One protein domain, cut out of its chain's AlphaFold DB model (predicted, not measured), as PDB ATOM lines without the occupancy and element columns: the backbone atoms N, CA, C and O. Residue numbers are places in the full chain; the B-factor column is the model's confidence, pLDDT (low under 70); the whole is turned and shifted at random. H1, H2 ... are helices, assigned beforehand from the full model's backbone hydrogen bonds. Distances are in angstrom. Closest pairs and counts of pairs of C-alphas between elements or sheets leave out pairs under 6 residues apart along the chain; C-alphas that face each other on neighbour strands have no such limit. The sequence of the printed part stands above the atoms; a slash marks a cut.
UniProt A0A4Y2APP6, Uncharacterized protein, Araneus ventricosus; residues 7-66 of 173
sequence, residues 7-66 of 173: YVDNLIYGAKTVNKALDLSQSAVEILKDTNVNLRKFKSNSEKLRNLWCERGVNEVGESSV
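This is residues 7 to 66 of the 173 residues of an uncharacterized protein of Araneus ventricosus (UniProt A0A4Y2APP6). One long helix, H1, and one shorter helix, H2, begin near each other and spread as a V, with H2 packed on residues 18 to 22 of H1 alone. The stretch of residues 34 to 46 folds back from the far end of H1 to the start of H2, and residues 31 to 36 stick out at that far end. The printed part has 60 residues with two named helices, H1 then H2, and no named strand; the class is all helix, though under half of the residues, 25 of 60, are in named elements. It is compact, with a radius of gyration of the C-alphas of 11.0 A and spans of 29 by 25 by 20 A.

H1, residues 18 to 33, touches H2, residues 47 to 55, with its residues 18 to 22 alone. Their closest C-alphas are those of Val 18 and Leu 49, 5.8 A apart. The helices run the same way at a steep tilt of 41 degrees, and their centres are 12.7 A apart. In both H1 and H2, every O i to N i+4 pair is within hydrogen-bond range.

H1 runs from Val 18, C-alpha at (6.733, -4.381, 40.409), to Lys 33, C-alpha at (5.288, 13.535, 26.935), 22.5 A from first to last C-alpha. H2 runs from Glu 47 to Glu 55, 12.5 A, and ends with its C-alpha at (-3.771, 4.726, 41.234).

The C-alphas farthest apart are those of Asp 34 and Val 66, at 29.6 A. The printed part, residues 7 to 66, has no cut. The link from H1 to H2, 13 residues, is long. Residues 31 to 36, of which 31 to 33 belong to H1, stand free. The mean pLDDT of the printed part is 85.6, and residues 61 to 66 are under 70.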
ATOM      1  N   TYR A   7       9.221  -0.623  19.601       81.00
ATOM      2  CA  TYR A   7       9.026  -1.166  18.262       81.00
ATOM      3  C   TYR A   7       7.881  -0.415  17.584       81.00
ATOM      4  O   TYR A   7       6.720  -0.606  17.940       81.00
ATOM      5  N   VAL A   8       8.208   0.427  16.600       83.62
ATOM      6  CA  VAL A   8       7.244   1.320  15.933       83.62
ATOM      7  C   VAL A   8       6.474   2.144  16.982       83.62
ATOM      8  O   VAL A   8       7.062   3.016  17.616       83.62
ATOM      9  N   ASP A   9       5.196   1.851  17.201       82.62
ATOM     10  CA  ASP A   9       4.280   2.502  18.140       82.62
ATOM     11  C   ASP A   9       4.135   1.753  19.478       82.62
ATOM     12  O   ASP A   9       3.483   2.242  20.400       82.62
ATOM     13  N   ASN A  10       4.752   0.577  19.611       83.50
ATOM     14  CA  ASN A  10       4.616  -0.302  20.766       83.50
ATOM     15  C   ASN A  10       5.847  -0.241  21.678       83.50
ATOM     16  O   ASN A  10       6.957  -0.580  21.273       83.50
ATOM     17  N   LEU A  11       5.645   0.128  22.945       87.12
ATOM     18  CA  LEU A  11       6.671   0.054  23.986       87.12
ATOM     19  C   LEU A  11       6.558  -1.278  24.740       87.12
ATOM     20  O   LEU A  11       5.568  -1.527  25.426       87.12
ATOM     21  N   ILE A  12       7.590  -2.115  24.650       85.31
ATOM     22  CA  ILE A  12       7.614  -3.464  25.224       85.31
ATOM     23  C   ILE A  12       8.797  -3.573  26.184       85.31
ATOM     24  O   ILE A  12       9.948  -3.383  25.802       85.31
ATOM     25  N   TYR A  13       8.531  -3.891  27.449       86.12
ATOM     26  CA  TYR A  13       9.566  -4.029  28.474       86.12
ATOM     27  C   TYR A  13       9.137  -4.992  29.583       86.12
ATOM     28  O   TYR A  13       7.988  -5.427  29.662       86.12
ATOM     29  N   GLY A  14      10.081  -5.327  30.459       86.50
ATOM     30  CA  GLY A  14       9.834  -6.130  31.650       86.50
ATOM     31  C   GLY A  14      10.800  -5.764  32.770       86.50
ATOM     32  O   GLY A  14      11.841  -5.147  32.539       86.50
ATOM     33  N   ALA A  15      10.461  -6.149  33.998       88.00
ATOM     34  CA  ALA A  15      11.323  -5.952  35.156       88.00
ATOM     35  C   ALA A  15      11.155  -7.084  36.172       88.00
ATOM     36  O   ALA A  15      10.100  -7.701  36.273       88.00
ATOM     37  N   LYS A  16      12.202  -7.312  36.975       88.75
ATOM     38  CA  LYS A  16      12.211  -8.336  38.033       88.75
ATOM     39  C   LYS A  16      11.300  -7.998  39.221       88.75
ATOM     40  O   LYS A  16      10.988  -8.881  40.010       88.75
ATOM     41  N   THR A  17      10.908  -6.733  39.384       91.56
ATOM     42  CA  THR A  17      10.066  -6.271  40.496       91.56
ATOM     43  C   THR A  17       8.994  -5.306  40.005       91.56
ATOM     44  O   THR A  17       9.201  -4.571  39.038       91.56
ATOM     45  N   VAL A  18       7.858  -5.283  40.709       93.69
ATOM     46  CA  VAL A  18       6.733  -4.381  40.409       93.69
ATOM     47  C   VAL A  18       7.153  -2.915  40.501       93.69
ATOM     48  O   VAL A  18       6.823  -2.147  39.610       93.69
ATOM     49  N   ASN A  19       7.932  -2.537  41.520       93.25
ATOM     50  CA  ASN A  19       8.392  -1.153  41.680       93.25
ATOM     51  C   ASN A  19       9.265  -0.719  40.501       93.25
ATOM     52  O   ASN A  19       9.003   0.309  39.899       93.25
ATOM     53  N   LYS A  20      10.224  -1.560  40.083       92.00
ATOM     54  CA  LYS A  20      11.064  -1.238  38.927       92.00
ATOM     55  C   LYS A  20      10.243  -1.142  37.640       92.00
ATOM     56  O   LYS A  20      10.518  -0.286  36.813       92.00
ATOM     57  N   ALA A  21       9.239  -2.004  37.457       92.12
ATOM     58  CA  ALA A  21       8.333  -1.900  36.314       92.12
ATOM     59  C   ALA A  21       7.527  -0.590  36.343       92.12
ATOM     60  O   ALA A  21       7.382   0.050  35.303       92.12
ATOM     61  N   LEU A  22       7.046  -0.179  37.520       93.00
ATOM     62  CA  LEU A  22       6.329   1.079  37.714       93.00
ATOM     63  C   LEU A  22       7.216   2.284  37.380       93.00
ATOM     64  O   LEU A  22       6.796   3.118  36.583       93.00
ATOM     65  N   ASP A  23       8.443   2.319  37.905       92.38
ATOM     66  CA  ASP A  23       9.411   3.386  37.634       92.38
ATOM     67  C   ASP A  23       9.673   3.508  36.124       92.38
ATOM     68  O   ASP A  23       9.568   4.590  35.556       92.38
ATOM     69  N   LEU A  24       9.914   2.378  35.440       91.56
ATOM     70  CA  LEU A  24      10.094   2.347  33.981       91.56
ATOM     71  C   LEU A  24       8.866   2.886  33.236       91.56
ATOM     72  O   LEU A  24       9.018   3.578  32.231       91.56
ATOM     73  N   SER A  25       7.660   2.580  33.720       91.88
ATOM     74  CA  SER A  25       6.412   3.061  33.117       91.88
ATOM     75  C   SER A  25       6.311   4.579  33.210       91.88
ATOM     76  O   SER A  25       6.039   5.242  32.216       91.88
ATOM     77  N   GLN A  26       6.559   5.126  34.402       90.75
ATOM     78  CA  GLN A  26       6.480   6.560  34.669       90.75
ATOM     79  C   GLN A  26       7.554   7.320  33.896       90.75
ATOM     80  O   GLN A  26       7.227   8.263  33.180       90.75
ATOM     81  N   SER A  27       8.800   6.843  33.929       90.50
ATOM     82  CA  SER A  27       9.882   7.430  33.138       90.50
ATOM     83  C   SER A  27       9.574   7.406  31.641       90.50
ATOM     84  O   SER A  27       9.859   8.374  30.945       90.50
ATOM     85  N   ALA A  28       8.975   6.331  31.117       91.00
ATOM     86  CA  ALA A  28       8.592   6.275  29.708       91.00
ATOM     87  C   ALA A  28       7.509   7.306  29.353       91.00
ATOM     88  O   ALA A  28       7.619   7.963  28.318       91.00
ATOM     89  N   VAL A  29       6.487   7.456  30.205       90.44
ATOM     90  CA  VAL A  29       5.426   8.464  30.037       90.44
ATOM     91  C   VAL A  29       6.015   9.870  30.055       90.44
ATOM     92  O   VAL A  29       5.688  10.666  29.182       90.44
ATOM     93  N   GLU A  30       6.894  10.172  31.008       89.69
ATOM     94  CA  GLU A  30       7.541  11.482  31.130       89.69
ATOM     95  C   GLU A  30       8.390  11.814  29.901       89.69
ATOM     96  O   GLU A  30       8.180  12.853  29.282       89.69
ATOM     97  N   ILE A  31       9.278  10.902  29.488       89.81
ATOM     98  CA  ILE A  31      10.164  11.121  28.335       89.81
ATOM     99  C   ILE A  31       9.359  11.353  27.049       89.81
ATOM    100  O   ILE A  31       9.705  12.212  26.242       89.81
ATOM    101  N   LEU A  32       8.290  10.584  26.828       89.00
ATOM    102  CA  LEU A  32       7.507  10.688  25.595       89.00
ATOM    103  C   LEU A  32       6.518  11.857  25.607       89.00
ATOM    104  O   LEU A  32       6.208  12.397  24.538       89.00
ATOM    105  N   LYS A  33       6.106  12.327  26.787       88.00
ATOM    106  CA  LYS A  33       5.288  13.535  26.935       88.00
ATOM    107  C   LYS A  33       5.982  14.763  26.345       88.00
ATOM    108  O   LYS A  33       5.318  15.541  25.661       88.00
ATOM    109  N   ASP A  34       7.299  14.882  26.514       85.88
ATOM    110  CA  ASP A  34       8.097  15.974  25.936       85.88
ATOM    111  C   ASP A  34       8.107  15.952  24.398       85.88
ATOM    112  O   ASP A  34       8.266  16.983  23.749       85.88
ATOM    113  N   THR A  35       7.866  14.782  23.800       85.25
ATOM    114  CA  THR A  35       7.746  14.602  22.343       85.25
ATOM    115  C   THR A  35       6.303  14.668  21.832       85.25
ATOM    116  O   THR A  35       6.043  14.347  20.675       85.25
ATOM    117  N   ASN A  36       5.352  15.077  22.681       85.81
ATOM    118  CA  ASN A  36       3.911  15.064  22.404       85.81
ATOM    119  C   ASN A  36       3.359  13.662  22.054       85.81
ATOM    120  O   ASN A  36       2.330  13.528  21.388       85.81
ATOM    121  N   VAL A  37       4.033  12.607  22.519       86.06
ATOM    122  CA  VAL A  37       3.611  11.212  22.373       86.06
ATOM    123  C   VAL A  37       2.972  10.765  23.682       86.06
ATOM    124  O   VAL A  37       3.614  10.697  24.727       86.06
ATOM    125  N   ASN A  38       1.679  10.454  23.634       87.25
ATOM    126  CA  ASN A  38       0.921  10.040  24.808       87.25
ATOM    127  C   ASN A  38       0.828   8.507  24.869       87.25
ATOM    128  O   ASN A  38       0.053   7.907  24.120       87.25
ATOM    129  N   LEU A  39       1.613   7.888  25.758       87.69
ATOM    130  CA  LEU A  39       1.519   6.454  26.043       87.69
ATOM    131  C   LEU A  39       0.224   6.133  26.790       87.69
ATOM    132  O   LEU A  39      -0.103   6.770  27.788       87.69
ATOM    133  N   ARG A  40      -0.487   5.106  26.328       85.12
ATOM    134  CA  ARG A  40      -1.769   4.646  26.885       85.12
ATOM    135  C   ARG A  40      -1.860   3.127  26.794       85.12
ATOM    136  O   ARG A  40      -0.985   2.505  26.190       85.12
ATOM    137  N   LYS A  41      -2.941   2.535  27.315       86.00
ATOM    138  CA  LYS A  41      -3.238   1.100  27.180       86.00
ATOM    139  C   LYS A  41      -2.131   0.212  27.743       86.00
ATOM    140  O   LYS A  41      -1.790  -0.815  27.154       86.00
ATOM    141  N   PHE A  42      -1.578   0.584  28.895       88.38
ATOM    142  CA  PHE A  42      -0.582  -0.246  29.565       88.38
ATOM    143  C   PHE A  42      -1.199  -1.594  29.955       88.38
ATOM    144  O   PHE A  42      -2.283  -1.674  30.536       88.38
ATOM    145  N   LYS A  43      -0.489  -2.680  29.636       87.62
ATOM    146  CA  LYS A  43      -0.883  -4.060  29.944       87.62
ATOM    147  C   LYS A  43       0.253  -4.768  30.678       87.62
ATOM    148  O   LYS A  43       1.425  -4.552  30.386       87.62
ATOM    149  N   SER A  44      -0.090  -5.614  31.647       87.25
ATOM    150  CA  SER A  44       0.882  -6.388  32.428       87.25
ATOM    151  C   SER A  44       0.272  -7.688  32.930       87.25
ATOM    152  O   SER A  44      -0.926  -7.741  33.218       87.25
ATOM    153  N   ASN A  45       1.109  -8.710  33.097       87.56
ATOM    154  CA  ASN A  45       0.761  -9.938  33.806       87.56
ATOM    155  C   ASN A  45       0.601  -9.725  35.324       87.56
ATOM    156  O   ASN A  45      -0.139 -10.455  35.979       87.56
ATOM    157  N   SER A  46       1.207  -8.679  35.894       88.69
ATOM    158  CA  SER A  46       1.118  -8.380  37.325       88.69
ATOM    159  C   SER A  46      -0.125  -7.560  37.666       88.69
ATOM    160  O   SER A  46      -0.212  -6.380  37.336       88.69
ATOM    161  N   GLU A  47      -1.061  -8.157  38.404       89.12
ATOM    162  CA  GLU A  47      -2.240  -7.449  38.926       89.12
ATOM    163  C   GLU A  47      -1.865  -6.255  39.802       89.12
ATOM    164  O   GLU A  47      -2.399  -5.163  39.627       89.12
ATOM    165  N   LYS A  48      -0.868  -6.434  40.674       92.38
ATOM    166  CA  LYS A  48      -0.364  -5.362  41.534       92.38
ATOM    167  C   LYS A  48       0.119  -4.159  40.718       92.38
ATOM    168  O   LYS A  48      -0.170  -3.028  41.091       92.38
ATOM    169  N   LEU A  49       0.829  -4.394  39.612       91.81
ATOM    170  CA  LEU A  49       1.285  -3.313  38.738       91.81
ATOM    171  C   LEU A  49       0.115  -2.617  38.031       91.81
ATOM    172  O   LEU A  49       0.096  -1.391  37.977       91.81
ATOM    173  N   ARG A  50      -0.874  -3.379  37.541       90.75
ATOM    174  CA  ARG A  50      -2.071  -2.809  36.896       90.75
ATOM    175  C   ARG A  50      -2.841  -1.883  37.841       90.75
ATOM    176  O   ARG A  50      -3.210  -0.785  37.437       90.75
ATOM    177  N   ASN A  51      -3.014  -2.287  39.099       90.50
ATOM    178  CA  ASN A  51      -3.679  -1.462  40.111       90.50
ATOM    179  C   ASN A  51      -2.885  -0.176  40.390       90.50
ATOM    180  O   ASN A  51      -3.452   0.913  40.360       90.50
ATOM    181  N   LEU A  52      -1.560  -0.284  40.551       92.75
ATOM    182  CA  LEU A  52      -0.683   0.874  40.752       92.75
ATOM    183  C   LEU A  52      -0.718   1.854  39.570       92.75
ATOM    184  O   LEU A  52      -0.675   3.063  39.783       92.75
ATOM    185  N   TRP A  53      -0.812   1.371  38.329       92.50
ATOM    186  CA  TRP A  53      -0.961   2.256  37.171       92.50
ATOM    187  C   TRP A  53      -2.262   3.055  37.203       92.50
ATOM    188  O   TRP A  53      -2.234   4.242  36.882       92.50
ATOM    189  N   CYS A  54      -3.374   2.447  37.625       89.31
ATOM    190  CA  CYS A  54      -4.632   3.169  37.810       89.31
ATOM    191  C   CYS A  54      -4.534   4.199  38.941       89.31
ATOM    192  O   CYS A  54      -4.908   5.353  38.748       89.31
ATOM    193  N   GLU A  55      -3.969   3.820  40.091       90.19
ATOM    194  CA  GLU A  55      -3.771   4.726  41.234       90.19
ATOM    195  C   GLU A  55      -2.894   5.937  40.882       90.19
ATOM    196  O   GLU A  55      -3.112   7.040  41.381       90.19
ATOM    197  N   ARG A  56      -1.893   5.744  40.016       86.56
ATOM    198  CA  ARG A  56      -0.957   6.791  39.579       86.56
ATOM    199  C   ARG A  56      -1.418   7.559  38.337       86.56
ATOM    200  O   ARG A  56      -0.678   8.424  37.877       86.56
ATOM    201  N   GLY A  57      -2.592   7.248  37.783       84.38
ATOM    202  CA  GLY A  57      -3.113   7.893  36.572       84.38
ATOM    203  C   GLY A  57      -2.326   7.576  35.294       84.38
ATOM    204  O   GLY A  57      -2.413   8.324  34.326       84.38
ATOM    205  N   VAL A  58      -1.549   6.488  35.284       84.12
ATOM    206  CA  VAL A  58      -0.810   5.999  34.105       84.12
ATOM    207  C   VAL A  58      -1.736   5.239  33.147       84.12
ATOM    208  O   VAL A  58      -1.487   5.212  31.945       84.12
ATOM    209  N   ASN A  59      -2.800   4.619  33.666       83.69
ATOM    210  CA  ASN A  59      -3.751   3.820  32.890       83.69
ATOM    211  C   ASN A  59      -5.186   4.075  33.367       83.69
ATOM    212  O   ASN A  59      -5.421   4.247  34.567       83.69
ATOM    213  N   GLU A  60      -6.159   4.041  32.459       74.75
ATOM    214  CA  GLU A  60      -7.575   4.143  32.831       74.75
ATOM    215  C   GLU A  60      -8.088   2.834  33.461       74.75
ATOM    216  O   GLU A  60      -7.607   1.742  33.157       74.75
ATOM    217  N   VAL A  61      -9.109   2.919  34.323       61.97
ATOM    218  CA  VAL A  61      -9.658   1.766  35.073       61.97
ATOM    219  C   VAL A  61     -10.153   0.640  34.143       61.97
ATOM    220  O   VAL A  61     -10.012  -0.537  34.472       61.97
ATOM    221  N   GLY A  62     -10.659   0.971  32.948       61.62
ATOM    222  CA  GLY A  62     -11.085  -0.011  31.938       61.62
ATOM    223  C   GLY A  62      -9.940  -0.638  31.127       61.62
ATOM    224  O   GLY A  62     -10.077  -1.746  30.595       61.62
ATOM    225  N   GLU A  63      -8.782   0.024  31.063       64.19
ATOM    226  CA  GLU A  63      -7.607  -0.444  30.320       64.19
ATOM    227  C   GLU A  63      -6.801  -1.498  31.100       64.19
ATOM    228  O   GLU A  63      -5.986  -2.208  30.510       64.19
ATOM    229  N   SER A  64      -7.085  -1.700  32.390       58.56
ATOM    230  CA  SER A  64      -6.427  -2.696  33.259       58.56
ATOM    231  C   SER A  64      -6.999  -4.118  33.169       58.56
ATOM    232  O   SER A  64      -6.565  -5.024  33.886       58.56
ATOM    233  N   SER A  65      -7.951  -4.345  32.267       61.97
ATOM    234  CA  SER A  65      -8.514  -5.665  31.987       61.97
ATOM    235  C   SER A  65      -7.465  -6.648  31.446       61.97
ATOM    236  O   SER A  65      -6.646  -6.313  30.577       61.97
ATOM    237  N   VAL A  66      -7.525  -7.888  31.946       64.19
ATOM    238  CA  VAL A  66      -6.710  -9.041  31.525       64.19
ATOM    239  C   VAL A  66      -7.253  -9.585  30.202       64.19
ATOM    240  O   VAL A  66      -7.733 -10.712  30.108       64.19
TER     241      VAL A  66